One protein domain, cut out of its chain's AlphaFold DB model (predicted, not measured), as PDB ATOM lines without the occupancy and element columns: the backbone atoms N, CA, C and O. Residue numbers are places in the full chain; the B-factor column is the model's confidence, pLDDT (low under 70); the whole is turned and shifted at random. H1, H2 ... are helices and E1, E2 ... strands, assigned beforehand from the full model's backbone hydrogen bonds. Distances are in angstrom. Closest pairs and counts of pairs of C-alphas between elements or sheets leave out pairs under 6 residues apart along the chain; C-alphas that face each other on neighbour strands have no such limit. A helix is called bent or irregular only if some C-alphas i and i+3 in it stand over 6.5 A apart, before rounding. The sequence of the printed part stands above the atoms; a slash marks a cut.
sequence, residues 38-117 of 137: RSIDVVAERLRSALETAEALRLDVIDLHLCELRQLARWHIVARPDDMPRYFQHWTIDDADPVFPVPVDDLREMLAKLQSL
ATOM      1  N   ARG A  38     213.222 143.291 188.830       76.00
ATOM      2  CA  ARG A  38     214.461 142.580 188.466       76.00
ATOM      3  C   ARG A  38     215.560 142.635 189.533       76.00
ATOM      4  O   ARG A  38     216.358 141.711 189.611       76.00
ATOM      5  N   SER A  39     215.652 143.710 190.317       75.06
ATOM      6  CA  SER A  39     216.624 143.810 191.414       75.06
ATOM      7  C   SER A  39     216.228 142.904 192.578       75.06
ATOM      8  O   SER A  39     217.093 142.233 193.132       75.06
ATOM      9  N   ILE A  40     214.929 142.841 192.895       78.31
ATOM     10  CA  ILE A  40     214.376 141.897 193.875       78.31
ATOM     11  C   ILE A  40     214.652 140.463 193.406       78.31
ATOM     12  O   ILE A  40     215.250 139.694 194.152       78.31
ATOM     13  N   ASP A  41     214.319 140.134 192.153       79.25
ATOM     14  CA  ASP A  41     214.506 138.797 191.575       79.25
ATOM     15  C   ASP A  41     215.988 138.356 191.599       79.25
ATOM     16  O   ASP A  41     216.302 137.232 191.986       79.25
ATOM     17  N   VAL A  42     216.923 139.251 191.244       81.31
ATOM     18  CA  VAL A  42     218.372 138.968 191.273       81.31
ATOM     19  C   VAL A  42     218.884 138.727 192.694       81.31
ATOM     20  O   VAL A  42     219.709 137.835 192.890       81.31
ATOM     21  N   VAL A  43     218.415 139.485 193.692       82.25
ATOM     22  CA  VAL A  43     218.775 139.230 195.096       82.25
ATOM     23  C   VAL A  43     218.143 137.922 195.581       82.25
ATOM     24  O   VAL A  43     218.836 137.128 196.211       82.25
ATOM     25  N   ALA A  44     216.884 137.640 195.227       84.94
ATOM     26  CA  ALA A  44     216.205 136.382 195.553       84.94
ATOM     27  C   ALA A  44     217.006 135.158 195.091       84.94
ATOM     28  O   ALA A  44     217.164 134.199 195.843       84.94
ATOM     29  N   GLU A  45     217.513 135.202 193.858       83.31
ATOM     30  CA  GLU A  45     218.265 134.104 193.254       83.31
ATOM     31  C   GLU A  45     219.601 133.866 193.962       83.31
ATOM     32  O   GLU A  45     219.954 132.725 194.260       83.31
ATOM     33  N   ARG A  46     220.319 134.942 194.310       83.44
ATOM     34  CA  ARG A  46     221.579 134.845 195.060       83.44
ATOM     35  C   ARG A  46     221.373 134.298 196.464       83.44
ATOM     36  O   ARG A  46     222.103 133.399 196.864       83.44
ATOM     37  N   LEU A  47     220.366 134.791 197.189       86.12
ATOM     38  CA  LEU A  47     220.034 134.290 198.525       86.12
ATOM     39  C   LEU A  47     219.602 132.817 198.487       86.12
ATOM     40  O   LEU A  47     219.965 132.063 199.386       86.12
ATOM     41  N   ARG A  48     218.885 132.384 197.439       88.31
ATOM     42  CA  ARG A  48     218.527 130.970 197.256       88.31
ATOM     43  C   ARG A  48     219.756 130.104 196.978       88.31
ATOM     44  O   ARG A  48     219.937 129.104 197.654       88.31
ATOM     45  N   SER A  49     220.634 130.521 196.066       86.50
ATOM     46  CA  SER A  49     221.881 129.802 195.765       86.50
ATOM     47  C   SER A  49     222.825 129.732 196.979       86.50
ATOM     48  O   SER A  49     223.450 128.698 197.226       86.50
ATOM     49  N   ALA A  50     222.880 130.796 197.787       83.56
ATOM     50  CA  ALA A  50     223.583 130.812 199.066       83.56
ATOM     51  C   ALA A  50     222.968 129.807 200.061       83.56
ATOM     52  O   ALA A  50     223.694 129.005 200.647       83.56
ATOM     53  N   LEU A  51     221.637 129.787 200.201       88.69
ATOM     54  CA  LEU A  51     220.922 128.845 201.067       88.69
ATOM     55  C   LEU A  51     221.145 127.385 200.638       88.69
ATOM     56  O   LEU A  51     221.514 126.562 201.469       88.69
ATOM     57  N   GLU A  52     221.002 127.077 199.348       89.12
ATOM     58  CA  GLU A  52     221.272 125.748 198.777       89.12
ATOM     59  C   GLU A  52     222.715 125.295 199.060       89.12
ATOM     60  O   GLU A  52     222.952 124.146 199.433       89.12
ATOM     61  N   THR A  53     223.682 126.214 198.949       83.62
ATOM     62  CA  THR A  53     225.094 125.953 199.272       83.62
ATOM     63  C   THR A  53     225.286 125.671 200.765       83.62
ATOM     64  O   THR A  53     225.979 124.718 201.127       83.62
ATOM     65  N   ALA A  54     224.656 126.458 201.639       87.38
ATOM     66  CA  ALA A  54     224.730 126.271 203.085       87.38
ATOM     67  C   ALA A  54     224.088 124.946 203.531       87.38
ATOM     68  O   ALA A  54     224.665 124.230 204.349       87.38
ATOM     69  N   GLU A  55     222.946 124.570 202.953       89.81
ATOM     70  CA  GLU A  55     222.260 123.305 203.237       89.81
ATOM     71  C   GLU A  55     223.052 122.091 202.723       89.81
ATOM     72  O   GLU A  55     223.205 121.107 203.452       89.81
ATOM     73  N   ALA A  56     223.635 122.172 201.521       90.62
ATOM     74  CA  ALA A  56     224.491 121.120 200.968       90.62
ATOM     75  C   ALA A  56     225.760 120.878 201.808       90.62
ATOM     76  O   ALA A  56     226.201 119.736 201.952       90.62
ATOM     77  N   LEU A  57     226.328 121.943 202.382       90.12
ATOM     78  CA  LEU A  57     227.530 121.899 203.219       90.12
ATOM     79  C   LEU A  57     227.239 121.749 204.725       90.12
ATOM     80  O   LEU A  57     228.179 121.588 205.501       90.12
ATOM     81  N   ARG A  58     225.962 121.760 205.136       91.69
ATOM     82  CA  ARG A  58     225.504 121.765 206.542       91.69
ATOM     83  C   ARG A  58     226.140 122.879 207.382       91.69
ATOM     84  O   ARG A  58     226.609 122.636 208.492       91.69
ATOM     85  N   LEU A  59     226.177 124.087 206.832       84.94
ATOM     86  CA  LEU A  59     226.637 125.276 207.544       84.94
ATOM     87  C   LEU A  59     225.508 125.844 208.412       84.94
ATOM     88  O   LEU A  59     224.365 125.904 207.971       84.94
ATOM     89  N   ASP A  60     225.845 126.327 209.607       84.94
ATOM     90  CA  ASP A  60     224.920 127.096 210.456       84.94
ATOM     91  C   ASP A  60     224.900 128.595 210.082       84.94
ATOM     92  O   ASP A  60     223.964 129.327 210.410       84.94
ATOM     93  N   VAL A  61     225.947 129.059 209.390       80.38
ATOM     94  CA  VAL A  61     226.225 130.465 209.056       80.38
ATOM     95  C   VAL A  61     226.811 130.553 207.645       80.38
ATOM     96  O   VAL A  61     227.624 129.713 207.262       80.38
ATOM     97  N   ILE A  62     226.436 131.585 206.888       81.44
ATOM     98  CA  ILE A  62     226.987 131.888 205.562       81.44
ATOM     99  C   ILE A  62     227.299 133.379 205.412       81.44
ATOM    100  O   ILE A  62     226.567 134.231 205.912       81.44
ATOM    101  N   ASP A  63     228.386 133.691 204.715       79.69
ATOM    102  CA  ASP A  63     228.813 135.064 204.456       79.69
ATOM    103  C   ASP A  63     228.034 135.683 203.280       79.69
ATOM    104  O   ASP A  63     228.106 135.199 202.150       79.69
ATOM    105  N   LEU A  64     227.303 136.775 203.533       78.06
ATOM    106  CA  LEU A  64     226.610 137.576 202.509       78.06
ATOM    107  C   LEU A  64     227.330 138.902 202.262       78.06
ATOM    108  O   LEU A  64     227.853 139.508 203.198       78.06
ATOM    109  N   HIS A  65     227.305 139.425 201.034       76.88
ATOM    110  CA  HIS A  65     227.910 140.730 200.771       76.88
ATOM    111  C   HIS A  65     227.094 141.875 201.394       76.88
ATOM    112  O   HIS A  65     225.863 141.924 201.317       76.88
ATOM    113  N   LEU A  66     227.797 142.886 201.912       72.38
ATOM    114  CA  LEU A  66     227.227 144.152 202.388       72.38
ATOM    115  C   LEU A  66     226.215 144.758 201.402       72.38
ATOM    116  O   LEU A  66     225.179 145.291 201.804       72.38
ATOM    117  N   CYS A  67     226.510 144.705 200.104       73.69
ATOM    118  CA  CYS A  67     225.654 145.286 199.075       73.69
ATOM    119  C   CYS A  67     224.258 144.638 199.017       73.69
ATOM    120  O   CYS A  67     223.280 145.332 198.740       73.69
ATOM    121  N   GLU A  68     224.152 143.350 199.348       74.81
ATOM    122  CA  GLU A  68     222.895 142.601 199.435       74.81
ATOM    123  C   GLU A  68     222.167 142.931 200.743       74.81
ATOM    124  O   GLU A  68     220.993 143.302 200.708       74.81
ATOM    125  N   LEU A  69     222.877 142.958 201.877       74.44
ATOM    126  CA  LEU A  69     222.317 143.379 203.170       74.44
ATOM    127  C   LEU A  69     221.766 144.817 203.148       74.44
ATOM    128  O   LEU A  69     220.692 145.078 203.689       74.44
ATOM    129  N   ARG A  70     222.436 145.753 202.457       74.31
ATOM    130  CA  ARG A  70     221.919 147.118 202.224       74.31
ATOM    131  C   ARG A  70     220.630 147.127 201.408       74.31
ATOM    132  O   ARG A  70     219.750 147.931 201.702       74.31
ATOM    133  N   GLN A  71     220.502 146.272 200.394       75.00
ATOM    134  CA  GLN A  71     219.273 146.191 199.596       75.00
ATOM    135  C   GLN A  71     218.120 145.611 200.425       75.00
ATOM    136  O   GLN A  71     217.053 146.216 200.480       75.00
ATOM    137  N   LEU A  72     218.370 144.538 201.180       77.88
ATOM    138  CA  LEU A  72     217.400 143.940 202.104       77.88
ATOM    139  C   LEU A  72     216.953 144.932 203.194       77.88
ATOM    140  O   LEU A  72     215.763 145.022 203.495       77.88
ATOM    141  N   ALA A  73     217.871 145.744 203.727       74.94
ATOM    142  CA  ALA A  73     217.560 146.841 204.645       74.94
ATOM    143  C   ALA A  73     216.686 147.931 204.012       74.94
ATOM    144  O   ALA A  73     215.692 148.336 204.612       74.94
ATOM    145  N   ARG A  74     216.994 148.361 202.781       73.88
ATOM    146  CA  ARG A  74     216.173 149.330 202.028       73.88
ATOM    147  C   ARG A  74     214.774 148.803 201.687       73.88
ATOM    148  O   ARG A  74     213.892 149.603 201.389       73.88
ATOM    149  N   TRP A  75     214.568 147.489 201.726       75.50
ATOM    150  CA  TRP A  75     213.272 146.834 201.521       75.50
ATOM    151  C   TRP A  75     212.599 146.395 202.833       75.50
ATOM    152  O   TRP A  75     211.561 145.744 202.787       75.50
ATOM    153  N   HIS A  76     213.162 146.760 203.993       74.50
ATOM    154  CA  HIS A  76     212.675 146.391 205.329       74.50
ATOM    155  C   HIS A  76     212.558 144.868 205.571       74.50
ATOM    156  O   HIS A  76     211.717 144.416 206.344       74.50
ATOM    157  N   ILE A  77     213.421 144.073 204.928       76.19
ATOM    158  CA  ILE A  77     213.418 142.599 205.002       76.19
ATOM    159  C   ILE A  77     214.243 142.050 206.183       76.19
ATOM    160  O   ILE A  77     214.017 140.922 206.617       76.19
ATOM    161  N   VAL A  78     215.172 142.834 206.733       70.31
ATOM    162  CA  VAL A  78     216.073 142.407 207.826       70.31
ATOM    163  C   VAL A  78     215.280 141.870 209.028       70.31
ATOM    164  O   VAL A  78     214.176 142.344 209.307       70.31
ATOM    165  N   ALA A  79     215.821 140.854 209.708       55.84
ATOM    166  CA  ALA A  79     215.118 140.077 210.731       55.84
ATOM    167  C   ALA A  79     214.479 140.951 211.828       55.84
ATOM    168  O   ALA A  79     213.260 140.878 212.022       55.84
ATOM    169  N   ARG A  80     215.260 141.821 212.495       55.00
ATOM    170  CA  ARG A  80     214.767 142.717 213.561       55.00
ATOM    171  C   ARG A  80     215.375 144.128 213.510       55.00
ATOM    172  O   ARG A  80     216.504 144.292 213.042       55.00
ATOM    173  N   PRO A  81     214.678 145.152 214.049       51.31
ATOM    174  CA  PRO A  81     215.242 146.492 214.240       51.31
ATOM    175  C   PRO A  81     216.532 146.487 215.077       51.31
ATOM    176  O   PRO A  81     217.467 147.226 214.773       51.31
ATOM    177  N   ASP A  82     216.601 145.614 216.086       57.09
ATOM    178  CA  ASP A  82     217.747 145.452 216.990       57.09
ATOM    179  C   ASP A  82     218.997 144.859 216.316       57.09
ATOM    180  O   ASP A  82     220.106 145.035 216.820       57.09
ATOM    181  N   ASP A  83     218.845 144.214 215.154       56.16
ATOM    182  CA  ASP A  83     219.972 143.699 214.369       56.16
ATOM    183  C   ASP A  83     220.554 144.762 213.424       56.16
ATOM    184  O   ASP A  83     221.698 144.644 212.982       56.16
ATOM    185  N   MET A  84     219.827 145.854 213.140       55.50
ATOM    186  CA  MET A  84     220.331 146.926 212.271       55.50
ATOM    187  C   MET A  84     221.658 147.531 212.772       55.50
ATOM    188  O   MET A  84     222.579 147.646 211.966       55.50
ATOM    189  N   PRO A  85     221.860 147.851 214.067       57.03
ATOM    190  CA  PRO A  85     223.171 148.258 214.574       57.03
ATOM    191  C   PRO A  85     224.298 147.289 214.181       57.03
ATOM    192  O   PRO A  85     225.361 147.722 213.738       57.03
ATOM    193  N   ARG A  86     224.039 145.979 214.251       57.94
ATOM    194  CA  ARG A  86     225.003 144.911 213.957       57.94
ATOM    195  C   ARG A  86     225.408 144.862 212.479       57.94
ATOM    196  O   ARG A  86     226.565 144.582 212.181       57.94
ATOM    197  N   TYR A  87     224.485 145.195 211.575       53.88
ATOM    198  CA  TYR A  87     224.724 145.286 210.127       53.88
ATOM    199  C   TYR A  87     225.176 146.672 209.632       53.88
ATOM    200  O   TYR A  87     225.370 146.837 208.430       53.88
ATOM    201  N   PHE A  88     225.288 147.694 210.492       56.34
ATOM    202  CA  PHE A  88     225.534 149.070 210.024       56.34
ATOM    203  C   PHE A  88     226.551 149.891 210.840       56.34
ATOM    204  O   PHE A  88     226.959 150.951 210.370       56.34
ATOM    205  N   GLN A  89     227.012 149.446 212.015       49.03
ATOM    206  CA  GLN A  89     227.818 150.296 212.911       49.03
ATOM    207  C   GLN A  89     229.319 150.465 212.591       49.03
ATOM    208  O   GLN A  89     229.945 151.270 213.279       49.03
ATOM    209  N   HIS A  90     229.947 149.724 211.662       46.38
ATOM    210  CA  HIS A  90     231.411 149.497 211.756       46.38
ATOM    211  C   HIS A  90     232.296 149.676 210.500       46.38
ATOM    212  O   HIS A  90     233.471 149.324 210.572       46.38
ATOM    213  N   TRP A  91     231.818 150.192 209.357       51.75
ATOM    214  CA  TRP A  91     232.571 150.019 208.091       51.75
ATOM    215  C   TRP A  91     233.195 151.290 207.501       51.75
ATOM    216  O   TRP A  91     232.522 152.122 206.890       51.75
ATOM    217  N   THR A  92     234.521 151.370 207.646       42.88
ATOM    218  CA  THR A  92     235.452 152.118 206.785       42.88
ATOM    219  C   THR A  92     235.396 151.619 205.336       42.88
ATOM    220  O   THR A  92     235.074 150.461 205.082       42.88
ATOM    221  N   ILE A  93     235.682 152.505 204.379       46.19
ATOM    222  CA  ILE A  93     235.271 152.379 202.965       46.19
ATOM    223  C   ILE A  93     236.375 151.768 202.061       46.19
ATOM    224  O   ILE A  93     236.181 151.639 200.856       46.19
ATOM    225  N   ASP A  94     237.513 151.356 202.629       46.59
ATOM    226  CA  ASP A  94     238.760 151.136 201.873       46.59
ATOM    227  C   ASP A  94     239.146 149.678 201.548       46.59
ATOM    228  O   ASP A  94     240.104 149.477 200.804       46.59
ATOM    229  N   ASP A  95     238.416 148.663 202.030       43.06
ATOM    230  CA  ASP A  95     238.690 147.248 201.711       43.06
ATOM    231  C   ASP A  95     237.568 146.584 200.893       43.06
ATOM    232  O   ASP A  95     236.394 146.955 200.967       43.06
ATOM    233  N   ALA A  96     237.954 145.609 200.063       58.62
ATOM    234  CA  ALA A  96     237.131 145.048 198.990       58.62
ATOM    235  C   ALA A  96     235.814 144.389 199.462       58.62
ATOM    236  O   ALA A  96     235.830 143.589 200.394       58.62
ATOM    237  N   ASP A  97     234.706 144.683 198.755       62.00
ATOM    238  CA  ASP A  97     233.360 144.060 198.840       62.00
ATOM    239  C   ASP A  97     233.063 143.287 200.153       62.00
ATOM    240  O   ASP A  97     232.918 142.057 200.128       62.00
ATOM    241  N   PRO A  98     232.947 143.977 201.306       66.56
ATOM    242  CA  PRO A  98     232.939 143.323 202.611       66.56
ATOM    243  C   PRO A  98     231.738 142.384 202.784       66.56
ATOM    244  O   PRO A  98     230.617 142.687 202.355       66.56
ATOM    245  N   VAL A  99     231.989 141.245 203.430       71.31
ATOM    246  CA  VAL A  99     231.020 140.166 203.668       71.31
ATOM    247  C   VAL A  99     230.706 140.001 205.152       71.31
ATOM    248  O   VAL A  99     231.512 140.372 206.005       71.31
ATOM    249  N   PHE A 100     229.525 139.455 205.452       72.38
ATOM    250  CA  PHE A 100     228.993 139.350 206.806       72.38
ATOM    251  C   PHE A 100     228.399 137.977 207.100       72.38
ATOM    252  O   PHE A 100     227.534 137.539 206.338       72.38
ATOM    253  N   PRO A 101     228.774 137.354 208.233       75.81
ATOM    254  CA  PRO A 101     228.214 136.080 208.649       75.81
ATOM    255  C   PRO A 101     226.742 136.246 209.032       75.81
ATOM    256  O   PRO A 101     226.399 137.003 209.945       75.81
ATOM    257  N   VAL A 102     225.875 135.511 208.342       80.50
ATOM    258  CA  VAL A 102     224.426 135.478 208.549       80.50
ATOM    259  C   VAL A 102     223.998 134.049 208.902       80.50
ATOM    260  O   VAL A 102     224.340 133.123 208.162       80.50
ATOM    261  N   PRO A 103     223.257 133.834 210.005       85.81
ATOM    262  CA  PRO A 103     222.661 132.539 210.324       85.81
ATOM    263  C   PRO A 103     221.756 132.028 209.200       85.81
ATOM    264  O   PRO A 103     220.991 132.787 208.602       85.81
ATOM    265  N   VAL A 104     221.793 130.725 208.927       85.38
ATOM    266  CA  VAL A 104     221.014 130.140 207.821       85.38
ATOM    267  C   VAL A 104     219.500 130.267 208.037       85.38
ATOM    268  O   VAL A 104     218.755 130.434 207.072       85.38
ATOM    269  N   ASP A 105     219.029 130.285 209.284       86.50
ATOM    270  CA  ASP A 105     217.617 130.547 209.590       86.50
ATOM    271  C   ASP A 105     217.201 131.998 209.298       86.50
ATOM    272  O   ASP A 105     216.135 132.219 208.718       86.50
ATOM    273  N   ASP A 106     218.069 132.980 209.568       84.00
ATOM    274  CA  ASP A 106     217.830 134.377 209.181       84.00
ATOM    275  C   ASP A 106     217.815 134.520 207.650       84.00
ATOM    276  O   ASP A 106     216.999 135.259 207.095       84.00
ATOM    277  N   LEU A 107     218.666 133.773 206.933       85.06
ATOM    278  CA  LEU A 107     218.653 133.718 205.468       85.06
ATOM    279  C   LEU A 107     217.329 133.148 204.922       85.06
ATOM    280  O   LEU A 107     216.776 133.704 203.967       85.06
ATOM    281  N   ARG A 108     216.779 132.094 205.544       86.50
ATOM    282  CA  ARG A 108     215.444 131.561 205.210       86.50
ATOM    283  C   ARG A 108     214.350 132.602 205.457       86.50
ATOM    284  O   ARG A 108     213.497 132.796 204.590       86.50
ATOM    285  N   GLU A 109     214.386 133.299 206.594       86.81
ATOM    286  CA  GLU A 109     213.414 134.351 206.920       86.81
ATOM    287  C   GLU A 109     213.479 135.513 205.916       86.81
ATOM    288  O   GLU A 109     212.447 135.952 205.399       86.81
ATOM    289  N   MET A 110     214.686 135.978 205.575       85.50
ATOM    290  CA  MET A 110     214.887 137.039 204.585       85.50
ATOM    291  C   MET A 110     214.397 136.629 203.193       85.50
ATOM    292  O   MET A 110     213.741 137.429 202.525       85.50
ATOM    293  N   LEU A 111     214.649 135.389 202.761       86.44
ATOM    294  CA  LEU A 111     214.162 134.879 201.477       86.44
ATOM    295  C   LEU A 111     212.624 134.793 201.445       86.44
ATOM    296  O   LEU A 111     212.013 135.213 200.461       86.44
ATOM    297  N   ALA A 112     211.991 134.320 202.524       86.88
ATOM    298  CA  ALA A 112     210.534 134.258 202.641       86.88
ATOM    299  C   ALA A 112     209.890 135.658 202.629       86.88
ATOM    300  O   ALA A 112     208.941 135.906 201.882       86.88
ATOM    301  N   LYS A 113     210.449 136.610 203.391       84.50
ATOM    302  CA  LYS A 113     210.026 138.020 203.374       84.50
ATOM    303  C   LYS A 113     210.175 138.642 201.985       84.50
ATOM    304  O   LYS A 113     209.257 139.320 201.526       84.50
ATOM    305  N   LEU A 114     211.276 138.371 201.285       82.81
ATOM    306  CA  LEU A 114     211.520 138.884 199.937       82.81
ATOM    307  C   LEU A 114     210.511 138.340 198.911       82.81
ATOM    308  O   LEU A 114     210.022 139.102 198.081       82.81
ATOM    309  N   GLN A 115     210.135 137.061 199.012       82.19
ATOM    310  CA  GLN A 115     209.071 136.455 198.197       82.19
ATOM    311  C   GLN A 115     207.667 136.986 198.535       82.19
ATOM    312  O   GLN A 115     206.776 136.929 197.691       82.19
ATOM    313  N   SER A 116     207.463 137.513 199.747       82.56
ATOM    314  CA  SER A 116     206.194 138.121 200.169       82.56
ATOM    315  C   SER A 116     206.008 139.576 199.717       82.56
ATOM    316  O   SER A 116     204.915 140.126 199.875       82.56
ATOM    317  N   LEU A 117     207.045 140.216 199.155       75.75
ATOM    318  CA  LEU A 117     206.931 141.582 198.649       75.75
ATOM    319  C   LEU A 117     205.902 141.655 197.506       75.75
ATOM    320  O   LEU A 117     205.957 140.844 196.577       75.75
TER     321      LEU A 117
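This is residues 38 to 117 of the 137 residues of an uncharacterized protein of Cupriavidus gilardii J11 (UniProt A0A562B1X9). A short two-stranded ribbon, E1 and E2, bridges two groups of helices: H1 and H4 lie side by side near one end of it, and H2 begins at the other end, with H3 beyond H2. H2 comes near both H1 and H4, while residues 89 to 98 loop outward between H3 and E2. The 80 printed residues hold four named helices and two named strands, in the order H1 E1 H2 H3 E2 H4; the sheet E1 - E2 is antiparallel and the class is mostly helix. The whole is compact, with a radius of gyration of the C-alphas of 12.3 A and spans of 32 by 29 by 25 A.

E1 is residues 61 to 65, 13.3 A long, and E2 is residues 99 to 103, 13.1 A. H1, residues 38 to 57, runs 28.6 A from C-alpha 38 at (214.461, 142.580, 188.466). H2 is residues 66 to 74, 12.2 A, and H3 is residues 81 to 88, 11.4 A. H3 is only just irregular: C-alphas 82 and 85 are 6.6 A apart. H4, residues 104 to 115, runs 16.6 A to C-alpha 115 at (209.071, 136.455, 198.197).

E1 and E2 are antiparallel at 144 degrees, with N 62 and O 102 within hydrogen-bond range at 2.9 A. The closest C-alphas of H1 and E1, those of Ala 54 and Ile 62, are 6.5 A apart. H1 and H4 touch at a shallow tilt of 27 degrees, opposite ways; their closest C-alphas, Ala 44 and Leu 111, are 6.4 A apart. H2 is close to but not clearly touching H4, closest at the C-alphas of Leu 72 and Met 110, 7.8 A. H2 and H3 are close but not clearly touching, closest at the C-alphas of Leu 69 and Tyr 87, 7.6 A. H3 is apart from H1 and H4. Every O i to N i+4 pair is within hydrogen-bond range in H1, H2 and H4; in H3, 2 of 4 are.

The C-alphas farthest apart, those of Asp 94 and Ser 116, are 35.1 A apart. The printed part has no cut and no long link. Its mean pLDDT is 74.4, and residues 79 to 98 are under 70.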